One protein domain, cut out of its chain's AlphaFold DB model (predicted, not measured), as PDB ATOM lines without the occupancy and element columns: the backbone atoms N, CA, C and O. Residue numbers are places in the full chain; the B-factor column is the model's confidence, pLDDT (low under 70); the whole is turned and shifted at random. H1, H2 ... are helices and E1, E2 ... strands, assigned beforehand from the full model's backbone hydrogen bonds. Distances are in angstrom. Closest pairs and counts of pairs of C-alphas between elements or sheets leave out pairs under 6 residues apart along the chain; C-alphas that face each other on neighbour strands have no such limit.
ATOM      1  N   VAL A 113      18.052 -19.660 -44.213       68.31
ATOM      2  CA  VAL A 113      18.603 -19.371 -42.880       68.31
ATOM      3  C   VAL A 113      18.326 -20.490 -41.868       68.31
ATOM      4  O   VAL A 113      19.247 -20.938 -41.193       68.31
ATOM      5  N   GLN A 114      17.088 -20.985 -41.788       71.06
ATOM      6  CA  GLN A 114      16.721 -22.050 -40.848       71.06
ATOM      7  C   GLN A 114      17.365 -23.390 -41.209       71.06
ATOM      8  O   GLN A 114      17.690 -24.175 -40.317       71.06
ATOM      9  N   VAL A 115      17.562 -23.656 -42.504       74.31
ATOM     10  CA  VAL A 115      18.280 -24.850 -42.971       74.31
ATOM     11  C   VAL A 115      19.735 -24.800 -42.512       74.31
ATOM     12  O   VAL A 115      20.214 -25.770 -41.923       74.31
ATOM     13  N   HIS A 116      20.414 -23.663 -42.683       78.62
ATOM     14  CA  HIS A 116      21.791 -23.501 -42.210       78.62
ATOM     15  C   HIS A 116      21.910 -23.593 -40.690       78.62
ATOM     16  O   HIS A 116      22.794 -24.286 -40.196       78.62
ATOM     17  N   GLU A 117      20.993 -22.984 -39.938       77.56
ATOM     18  CA  GLU A 117      21.004 -23.056 -38.473       77.56
ATOM     19  C   GLU A 117      20.778 -24.499 -37.969       77.56
ATOM     20  O   GLU A 117      21.439 -24.962 -37.029       77.56
ATOM     21  N   LYS A 118      19.908 -25.271 -38.634       79.38
ATOM     22  CA  LYS A 118      19.715 -26.708 -38.361       79.38
ATOM     23  C   LYS A 118      20.933 -27.546 -38.741       79.38
ATOM     24  O   LYS A 118      21.335 -28.425 -37.975       79.38
ATOM     25  N   PHE A 119      21.540 -27.272 -39.890       81.50
ATOM     26  CA  PHE A 119      22.770 -27.937 -40.302       81.50
ATOM     27  C   PHE A 119      23.894 -27.674 -39.296       81.50
ATOM     28  O   PHE A 119      24.513 -28.616 -38.801       81.50
ATOM     29  N   PHE A 120      24.093 -26.411 -38.916       80.69
ATOM     30  CA  PHE A 120      25.096 -26.008 -37.940       80.69
ATOM     31  C   PHE A 120      24.874 -26.673 -36.582       80.69
ATOM     32  O   PHE A 120      25.799 -27.259 -36.030       80.69
ATOM     33  N   SER A 121      23.649 -26.655 -36.049       79.12
ATOM     34  CA  SER A 121      23.361 -27.316 -34.767       79.12
ATOM     35  C   SER A 121      23.621 -28.828 -34.814       79.12
ATOM     36  O   SER A 121      24.163 -29.392 -33.861       79.12
ATOM     37  N   THR A 122      23.320 -29.478 -35.942       83.69
ATOM     38  CA  THR A 122      23.626 -30.900 -36.164       83.69
ATOM     39  C   THR A 122      25.134 -31.148 -36.210       83.69
ATOM     40  O   THR A 122      25.625 -32.064 -35.547       83.69
ATOM     41  N   LEU A 123      25.878 -30.302 -36.925       84.19
ATOM     42  CA  LEU A 123      27.336 -30.348 -36.982       84.19
ATOM     43  C   LEU A 123      27.954 -30.201 -35.584       84.19
ATOM     44  O   LEU A 123      28.758 -31.036 -35.174       84.19
ATOM     45  N   MET A 124      27.525 -29.196 -34.818       84.94
ATOM     46  CA  MET A 124      28.002 -28.952 -33.453       84.94
ATOM     47  C   MET A 124      27.716 -30.126 -32.519       84.94
ATOM     48  O   MET A 124      28.557 -30.478 -31.689       84.94
ATOM     49  N   ARG A 125      26.554 -30.775 -32.665       83.56
ATOM     50  CA  ARG A 125      26.223 -31.985 -31.907       83.56
ATOM     51  C   ARG A 125      27.161 -33.140 -32.259       83.56
ATOM     52  O   ARG A 125      27.679 -33.778 -31.348       83.56
ATOM     53  N   GLY A 126      27.401 -33.385 -33.548       83.88
ATOM     54  CA  GLY A 126      28.332 -34.421 -34.008       83.88
ATOM     55  C   GLY A 126      29.753 -34.190 -33.493       83.88
ATOM     56  O   GLY A 126      30.367 -35.095 -32.933       83.88
ATOM     57  N   LEU A 127      30.238 -32.952 -33.585       83.31
ATOM     58  CA  LEU A 127      31.533 -32.540 -33.047       83.31
ATOM     59  C   LEU A 127      31.621 -32.740 -31.525       83.31
ATOM     60  O   LEU A 127      32.574 -33.333 -31.024       83.31
ATOM     61  N   SER A 128      30.587 -32.335 -30.786       80.44
ATOM     62  CA  SER A 128      30.516 -32.541 -29.332       80.44
ATOM     63  C   SER A 128      30.539 -34.027 -28.954       80.44
ATOM     64  O   SER A 128      31.164 -34.406 -27.963       80.44
ATOM     65  N   MET A 129      29.895 -34.884 -29.755       81.50
ATOM     66  CA  MET A 129      29.947 -36.338 -29.573       81.50
ATOM     67  C   MET A 129      31.348 -36.902 -29.817       81.50
ATOM     68  O   MET A 129      31.763 -37.806 -29.096       81.50
ATOM     69  N   MET A 130      32.103 -36.368 -30.780       80.94
ATOM     70  CA  MET A 130      33.491 -36.792 -30.985       80.94
ATOM     71  C   MET A 130      34.364 -36.495 -29.768       80.94
ATOM     72  O   MET A 130      35.137 -37.351 -29.343       80.94
ATOM     73  N   THR A 131      34.195 -35.325 -29.153       81.44
ATOM     74  CA  THR A 131      34.917 -34.990 -27.921       81.44
ATOM     75  C   THR A 131      34.517 -35.902 -26.767       81.44
ATOM     76  O   THR A 131      35.382 -36.402 -26.047       81.44
ATOM     77  N   SER A 132      33.223 -36.174 -26.584       76.81
ATOM     78  CA  SER A 132      32.770 -36.989 -25.453       76.81
ATOM     79  C   SER A 132      33.163 -38.466 -25.585       76.81
ATOM     80  O   SER A 132      33.670 -39.034 -24.611       76.81
ATOM     81  N   LEU A 133      32.976 -39.055 -26.773       82.94
ATOM     82  CA  LEU A 133      33.164 -40.486 -27.047       82.94
ATOM     83  C   LEU A 133      34.602 -40.848 -27.414       82.94
ATOM     84  O   LEU A 133      35.097 -41.886 -26.982       82.94
ATOM     85  N   HIS A 134      35.268 -40.008 -28.205       80.44
ATOM     86  CA  HIS A 134      36.572 -40.321 -28.794       80.44
ATOM     87  C   HIS A 134      37.705 -39.449 -28.256       80.44
ATOM     88  O   HIS A 134      38.840 -39.619 -28.683       80.44
ATOM     89  N   LYS A 135      37.409 -38.535 -27.319       83.06
ATOM     90  CA  LYS A 135      38.384 -37.600 -26.727       83.06
ATOM     91  C   LYS A 135      39.123 -36.756 -27.770       83.06
ATOM     92  O   LYS A 135      40.214 -36.273 -27.506       83.06
ATOM     93  N   VAL A 136      38.503 -36.554 -28.933       83.12
ATOM     94  CA  VAL A 136      39.036 -35.685 -29.982       83.12
ATOM     95  C   VAL A 136      38.608 -34.256 -29.686       83.12
ATOM     96  O   VAL A 136      37.416 -33.929 -29.683       83.12
ATOM     97  N   GLU A 137      39.587 -33.400 -29.433       86.75
ATOM     98  CA  GLU A 137      39.368 -31.963 -29.343       86.75
ATOM     99  C   GLU A 137      39.327 -31.340 -30.740       86.75
ATOM    100  O   GLU A 137      39.936 -31.831 -31.692       86.75
ATOM    101  N   TRP A 138      38.580 -30.251 -30.888       90.38
ATOM    102  CA  TRP A 138      38.416 -29.578 -32.171       90.38
ATOM    103  C   TRP A 138      38.191 -28.083 -31.985       90.38
ATOM    104  O   TRP A 138      37.691 -27.626 -30.957       90.38
ATOM    105  N   THR A 139      38.543 -27.312 -33.010       88.56
ATOM    106  CA  THR A 139      38.256 -25.878 -33.083       88.56
ATOM    107  C   THR A 139      37.742 -25.511 -34.467       88.56
ATOM    108  O   THR A 139      38.203 -26.041 -35.476       88.56
ATOM    109  N   ILE A 140      36.782 -24.589 -34.534       87.81
ATOM    110  CA  ILE A 140      36.307 -24.048 -35.811       87.81
ATOM    111  C   ILE A 140      37.284 -22.957 -36.250       87.81
ATOM    112  O   ILE A 140      37.451 -21.952 -35.560       87.81
ATOM    113  N   LYS A 141      37.933 -23.156 -37.398       86.81
ATOM    114  CA  LYS A 141      38.822 -22.174 -38.034       86.81
ATOM    115  C   LYS A 141      38.070 -21.217 -38.940       86.81
ATOM    116  O   LYS A 141      38.420 -20.043 -39.007       86.81
ATOM    117  N   SER A 142      37.049 -21.713 -39.629       84.06
ATOM    118  CA  SER A 142      36.161 -20.896 -40.450       84.06
ATOM    119  C   SER A 142      34.750 -21.471 -40.464       84.06
ATOM    120  O   SER A 142      34.550 -22.672 -40.275       84.06
ATOM    121  N   GLY A 143      33.780 -20.593 -40.706       83.81
ATOM    122  CA  GLY A 143      32.360 -20.921 -40.721       83.81
ATOM    123  C   GLY A 143      31.602 -20.252 -39.577       83.81
ATOM    124  O   GLY A 143      32.100 -20.085 -38.466       83.81
ATOM    125  N   THR A 144      30.375 -19.848 -39.872       80.94
ATOM    126  CA  THR A 144      29.387 -19.289 -38.942       80.94
ATOM    127  C   THR A 144      28.127 -20.149 -39.009       80.94
ATOM    128  O   THR A 144      27.991 -20.902 -39.968       80.94
ATOM    129  N   PRO A 145      27.147 -20.009 -38.099       76.00
ATOM    130  CA  PRO A 145      25.899 -20.778 -38.171       76.00
ATOM    131  C   PRO A 145      25.112 -20.650 -39.484       76.00
ATOM    132  O   PRO A 145      24.202 -21.432 -39.735       76.00
ATOM    133  N   ARG A 146      25.439 -19.651 -40.312       79.69
ATOM    134  CA  ARG A 146      24.816 -19.387 -41.616       79.69
ATOM    135  C   ARG A 146      25.734 -19.692 -42.796       79.69
ATOM    136  O   ARG A 146      25.389 -19.384 -43.933       79.69
ATOM    137  N   SER A 147      26.911 -20.250 -42.539       80.31
ATOM    138  CA  SER A 147      27.866 -20.590 -43.584       80.31
ATOM    139  C   SER A 147      27.453 -21.866 -44.309       80.31
ATOM    140  O   SER A 147      26.834 -22.774 -43.743       80.31
ATOM    141  N   TYR A 148      27.824 -21.921 -45.585       81.06
ATOM    142  CA  TYR A 148      27.736 -23.131 -46.397       81.06
ATOM    143  C   TYR A 148      28.911 -24.060 -46.116       81.06
ATOM    144  O   TYR A 148      28.776 -25.268 -46.259       81.06
ATOM    145  N   ASP A 149      30.045 -23.515 -45.704       84.50
ATOM    146  CA  ASP A 149      31.297 -24.220 -45.504       84.50
ATOM    147  C   ASP A 149      31.882 -23.968 -44.110       84.50
ATOM    148  O   ASP A 149      31.728 -22.898 -43.515       84.50
ATOM    149  N   TYR A 150      32.547 -24.997 -43.593       85.12
ATOM    150  CA  TYR A 150      33.156 -25.026 -42.273       85.12
ATOM    151  C   TYR A 150      34.522 -25.685 -42.376       85.12
ATOM    152  O   TYR A 150      34.645 -26.779 -42.931       85.12
ATOM    153  N   LEU A 151      35.534 -25.045 -41.798       86.44
ATOM    154  CA  LEU A 151      36.845 -25.641 -41.594       86.44
ATOM    155  C   LEU A 151      37.035 -25.888 -40.106       86.44
ATOM    156  O   LEU A 151      37.011 -24.958 -39.298       86.44
ATOM    157  N   ILE A 152      37.239 -27.146 -39.754       88.00
ATOM    158  CA  ILE A 152      37.410 -27.605 -38.385       88.00
ATOM    159  C   ILE A 152      38.822 -28.156 -38.277       88.00
ATOM    160  O   ILE A 152      39.197 -29.047 -39.030       88.00
ATOM    161  N   GLU A 153      39.604 -27.626 -37.351       86.25
ATOM    162  CA  GLU A 153      40.881 -28.214 -36.962       86.25
ATOM    163  C   GLU A 153      40.618 -29.247 -35.869       86.25
ATOM    164  O   GLU A 153      39.977 -28.924 -34.865       86.25
ATOM    165  N   LEU A 154      41.121 -30.463 -36.048       86.75
ATOM    166  CA  LEU A 154      41.103 -31.499 -35.022       86.75
ATOM    167  C   LEU A 154      42.447 -31.489 -34.298       86.75
ATOM    168  O   LEU A 154      43.504 -31.428 -34.924       86.75
ATOM    169  N   LYS A 155      42.424 -31.541 -32.971       81.94
ATOM    170  CA  LYS A 155      43.635 -31.667 -32.165       81.94
ATOM    171  C   LYS A 155      43.929 -33.146 -31.949       81.94
ATOM    172  O   LYS A 155      43.030 -33.925 -31.650       81.94
ATOM    173  N   GLU A 156      45.198 -33.505 -32.129       69.69
ATOM    174  CA  GLU A 156      45.742 -34.833 -31.804       69.69
ATOM    175  C   GLU A 156      45.126 -36.011 -32.591       69.69
ATOM    176  O   GLU A 156      45.270 -37.173 -32.213       69.69
ATOM    177  N   GLY A 157      44.475 -35.731 -33.725       65.94
ATOM    178  CA  GLY A 157      43.957 -36.741 -34.648       65.94
ATOM    179  C   GLY A 157      44.965 -37.156 -35.725       65.94
ATOM    180  O   GLY A 157      45.944 -36.470 -35.997       65.94
ATOM    181  N   THR A 158      44.688 -38.266 -36.419       69.06
ATOM    182  CA  THR A 158      45.415 -38.653 -37.649       69.06
ATOM    183  C   THR A 158      45.130 -37.724 -38.834       69.06
ATOM    184  O   THR A 158      45.804 -37.809 -39.861       69.06
ATOM    185  N   ILE A 159      44.105 -36.881 -38.709       75.62
ATOM    186  CA  ILE A 159      43.654 -35.904 -39.697       75.62
ATOM    187  C   ILE A 159      43.669 -34.538 -39.019       75.62
ATOM    188  O   ILE A 159      43.004 -34.370 -38.000       75.62
ATOM    189  N   ASP A 160      44.384 -33.580 -39.608       79.12
ATOM    190  CA  ASP A 160      44.549 -32.239 -39.032       79.12
ATOM    191  C   ASP A 160      43.288 -31.372 -39.223       79.12
ATOM    192  O   ASP A 160      42.920 -30.583 -38.350       79.12
ATOM    193  N   TYR A 161      42.589 -31.532 -40.356       83.12
ATOM    194  CA  TYR A 161      41.454 -30.686 -40.726       83.12
ATOM    195  C   TYR A 161      40.285 -31.456 -41.335       83.12
ATOM    196  O   TYR A 161      40.454 -32.303 -42.211       83.12
ATOM    197  N   TRP A 162      39.073 -31.067 -40.951       84.88
ATOM    198  CA  TRP A 162      37.831 -31.416 -41.627       84.88
ATOM    199  C   TRP A 162      37.247 -30.190 -42.313       84.88
ATOM    200  O   TRP A 162      36.940 -29.190 -41.669       84.88
ATOM    201  N   TYR A 163      37.059 -30.290 -43.627       83.56
ATOM    202  CA  TYR A 163      36.302 -29.313 -44.396       83.56
ATOM    203  C   TYR A 163      34.925 -29.892 -44.714       83.56
ATOM    204  O   TYR A 163      34.810 -30.922 -45.385       83.56
ATOM    205  N   ILE A 164      33.883 -29.236 -44.218       83.44
ATOM    206  CA  ILE A 164      32.500 -29.682 -44.347       83.44
ATOM    207  C   ILE A 164      31.731 -28.618 -45.106       83.44
ATOM    208  O   ILE A 164      31.771 -27.446 -44.742       83.44
ATOM    209  N   ARG A 165      30.993 -29.035 -46.136       82.06
ATOM    210  CA  ARG A 165      30.162 -28.136 -46.929       82.06
ATOM    211  C   ARG A 165      28.737 -28.653 -47.053       82.06
ATOM    212  O   ARG A 165      28.518 -29.779 -47.498       82.06
ATOM    213  N   TYR A 166      27.790 -27.792 -46.720       79.81
ATOM    214  CA  TYR A 166      26.390 -27.943 -47.063       79.81
ATOM    215  C   TYR A 166      26.183 -27.634 -48.551       79.81
ATOM    216  O   TYR A 166      26.635 -26.608 -49.066       79.81
ATOM    217  N   VAL A 167      25.507 -28.544 -49.248       76.31
ATOM    218  CA  VAL A 167      25.182 -28.414 -50.669       76.31
ATOM    219  C   VAL A 167      23.681 -28.591 -50.805       76.31
ATOM    220  O   VAL A 167      23.154 -29.642 -50.448       76.31
ATOM    221  N   ASP A 168      23.009 -27.570 -51.333       70.69
ATOM    222  CA  ASP A 168      21.580 -27.644 -51.608       70.69
ATOM    223  C   ASP A 168      21.247 -28.777 -52.580       70.69
ATOM    224  O   ASP A 168      22.082 -29.261 -53.350       70.69
ATOM    225  N   ARG A 169      19.981 -29.196 -52.565       69.19
ATOM    226  CA  ARG A 169      19.498 -30.243 -53.458       69.19
ATOM    227  C   ARG A 169      19.668 -29.822 -54.919       69.19
ATOM    228  O   ARG A 169      18.958 -28.960 -55.421       69.19
ATOM    229  N   ILE A 170      20.558 -30.516 -55.620       71.94
ATOM    230  CA  ILE A 170      20.810 -30.315 -57.048       71.94
ATOM    231  C   ILE A 170      19.803 -31.130 -57.860       71.94
ATOM    232  O   ILE A 170      19.699 -32.349 -57.680       71.94
ATOM    233  N   THR A 171      19.074 -30.473 -58.764       71.81
ATOM    234  CA  THR A 171      17.998 -31.115 -59.541       71.81
ATOM    235  C   THR A 171      18.333 -31.314 -61.016       71.81
ATOM    236  O   THR A 171      17.624 -32.052 -61.699       71.81
ATOM    237  N   SER A 172      19.443 -30.742 -61.493       72.56
ATOM    238  CA  SER A 172      19.916 -30.888 -62.874       72.56
ATOM    239  C   SER A 172      21.425 -31.144 -62.974       72.56
ATOM    240  O   SER A 172      22.203 -30.790 -62.085       72.56
ATOM    241  N   ASP A 173      21.858 -31.748 -64.083       72.25
ATOM    242  CA  ASP A 173      23.279 -32.032 -64.330       72.25
ATOM    243  C   ASP A 173      24.106 -30.763 -64.600       72.25
ATOM    244  O   ASP A 173      25.278 -30.694 -64.226       72.25
ATOM    245  N   GLU A 174      23.491 -29.724 -65.167       81.50
ATOM    246  CA  GLU A 174      24.110 -28.404 -65.346       81.50
ATOM    247  C   GLU A 174      24.403 -27.729 -63.998       81.50
ATOM    248  O   GLU A 174      25.531 -27.297 -63.740       81.50
ATOM    249  N   GLU A 175      23.422 -27.698 -63.090       74.94
ATOM    250  CA  GLU A 175      23.621 -27.211 -61.719       74.94
ATOM    251  C   GLU A 175      24.678 -28.038 -60.987       74.94
ATOM    252  O   GLU A 175      25.541 -27.479 -60.308       74.94
ATOM    253  N   ARG A 176      24.675 -29.364 -61.180       77.00
ATOM    254  CA  ARG A 176      25.680 -30.263 -60.603       77.00
ATOM    255  C   ARG A 176      27.083 -29.883 -61.039       77.00
ATOM    256  O   ARG A 176      27.979 -29.786 -60.201       77.00
ATOM    257  N   LYS A 177      27.288 -29.673 -62.338       79.25
ATOM    258  CA  LYS A 177      28.595 -29.332 -62.900       79.25
ATOM    259  C   LYS A 177      29.090 -27.985 -62.373       79.25
ATOM    260  O   LYS A 177      30.261 -27.875 -62.001       79.25
ATOM    261  N   LYS A 178      28.203 -26.991 -62.269       81.38
ATOM    262  CA  LYS A 178      28.516 -25.676 -61.685       81.38
ATOM    263  C   LYS A 178      28.888 -25.788 -60.206       81.38
ATOM    264  O   LYS A 178      29.943 -25.295 -59.816       81.38
ATOM    265  N   ALA A 179      28.078 -26.494 -59.417       77.69
ATOM    266  CA  ALA A 179      28.325 -26.703 -57.993       77.69
ATOM    267  C   ALA A 179      29.664 -27.415 -57.751       77.69
ATOM    268  O   ALA A 179      30.477 -26.948 -56.961       77.69
ATOM    269  N   LEU A 180      29.944 -28.497 -58.485       78.31
ATOM    270  CA  LEU A 180      31.216 -29.216 -58.379       78.31
ATOM    271  C   LEU A 180      32.411 -28.334 -58.751       78.31
ATOM    272  O   LEU A 180      33.415 -28.351 -58.046       78.31
ATOM    273  N   THR A 181      32.304 -27.542 -59.819       80.44
ATOM    274  CA  THR A 181      33.380 -26.630 -60.238       80.44
ATOM    275  C   THR A 181      33.684 -25.593 -59.154       80.44
ATOM    276  O   THR A 181      34.852 -25.371 -58.837       80.44
ATOM    277  N   ALA A 182      32.653 -25.004 -58.540       78.62
ATOM    278  CA  ALA A 182      32.822 -24.067 -57.430       78.62
ATOM    279  C   ALA A 182      33.479 -24.738 -56.213       78.62
ATOM    280  O   ALA A 182      34.450 -24.213 -55.671       78.62
ATOM    281  N   ILE A 183      33.012 -25.937 -55.850       78.25
ATOM    282  CA  ILE A 183      33.559 -26.729 -54.744       78.25
ATOM    283  C   ILE A 183      35.051 -27.002 -54.951       78.25
ATOM    284  O   ILE A 183      35.854 -26.722 -54.064       78.25
ATOM    285  N   TYR A 184      35.447 -27.503 -56.124       74.56
ATOM    286  CA  TYR A 184      36.856 -27.776 -56.416       74.56
ATOM    287  C   TYR A 184      37.707 -26.501 -56.432       74.56
ATOM    288  O   TYR A 184      38.837 -26.516 -55.944       74.56
ATOM    289  N   GLY A 185      37.167 -25.391 -56.941       76.69
ATOM    290  CA  GLY A 185      37.850 -24.099 -56.928       76.69
ATOM    291  C   GLY A 185      38.089 -23.552 -55.517       76.69
ATOM    292  O   GLY A 185      39.122 -22.938 -55.269       76.69
ATOM    293  N   GLU A 186      37.165 -23.775 -54.585       74.06
ATOM    294  CA  GLU A 186      37.341 -23.398 -53.179       74.06
ATOM    295  C   GLU A 186      38.347 -24.300 -52.463       74.06
ATOM    296  O   GLU A 186      39.227 -23.782 -51.777       74.06
ATOM    297  N   PHE A 187      38.301 -25.618 -52.691       73.06
ATOM    298  CA  PHE A 187      39.320 -26.538 -52.176       73.06
ATOM    299  C   PHE A 187      40.730 -26.134 -52.618       73.06
ATOM    300  O   PHE A 187      41.642 -26.114 -51.799       73.06
ATOM    301  N   ALA A 188      40.900 -25.742 -53.883       70.25
ATOM    302  CA  ALA A 188      42.188 -25.288 -54.408       70.25
ATOM    303  C   ALA A 188      42.717 -24.007 -53.731       70.25
ATOM    304  O   ALA A 188      43.909 -23.716 -53.812       70.25
ATOM    305  N   LYS A 189      41.849 -23.228 -53.070       70.75
ATOM    306  CA  LYS A 189      42.220 -22.007 -52.337       70.75
ATOM    307  C   LYS A 189      42.539 -22.263 -50.865       70.75
ATOM    308  O   LYS A 189      43.062 -21.358 -50.213       70.75
ATOM    309  N   LEU A 190      42.234 -23.449 -50.334       72.00
ATOM    310  CA  LEU A 190      42.554 -23.788 -48.952       72.00
ATOM    311  C   LEU A 190      44.074 -23.899 -48.800       72.00
ATOM    312  O   LEU A 190      44.704 -24.824 -49.308       72.00
TER     313      LEU A 190
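Overview. This is residues 113 to 190 of the 205 residues of the protein "HTH cro/C1-type domain-containing protein" of Coprococcus comes ATCC 27758 (UniProt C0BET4). A small three-stranded antiparallel sheet has the long helix H1 packed along one face, while the second helix, H2, sits off beyond the E3 edge. Residues 171 to 178, of which 173 to 178 belong to H2, stick out from the rest. The printed part has 78 residues with two named helices and three named strands, in the order H1 E1 E2 E3 H2; the sheet's order is E1 - E2 - E3 and the class is mixed, helices and strands. It is only just loose, close to compact, with a radius of gyration of the C-alphas of 14.2 A and spans of 42 by 29 by 18 A.

Arrangement. Begin at the sheet, a meander, each strand the antiparallel neighbour of the one before: E1, residues 137 to 142, E2, residues 149 to 155, and E3, residues 161 to 165. In the hairpin E1 and E2, at 147 degrees, look for N 139 and O 153, 2.8 A apart, within hydrogen-bond range. In the hairpin E2 and E3, at 159 degrees, N 152 and O 162 are 2.8 A apart, also within range. H1, residues 113 to 134, is on one face, making two layers, a helix layer and a sheet layer; its height over the sheet is 10.2 A. It lies over E2 and runs along the strands, at 13 degrees to E2 on the local plane. The closest C-alphas of H1 and E1 are those of Thr 131 and Glu 137, 5.6 A apart. H2, residues 173 to 187, is only just not on the sheet, with 4 pairs of C-alphas within 10 A, and is apart from H1. In H1 and H2 every O i to N i+4 pair is within hydrogen-bond range.

Along the chain. Find C-alpha 149 at (31.297, -24.220, -45.504); from there E2 runs 19.6 A to C-alpha 155. E1 is 16.0 A long and E3 13.1 A. H1 begins at C-alpha 113, (18.603, -19.371, -42.880), and runs 31.0 A; H2 runs 20.9 A to C-alpha 187 at (39.320, -26.538, -52.176).

Size, cuts and confidence. The C-alphas of Lys 135 and Glu 174, 42.2 A apart, are the two farthest apart. The printed part has no cut and no long link. Look for pLDDT under 70 at residues 113, 156 to 158 and 169; its mean over the printed part is 79.4.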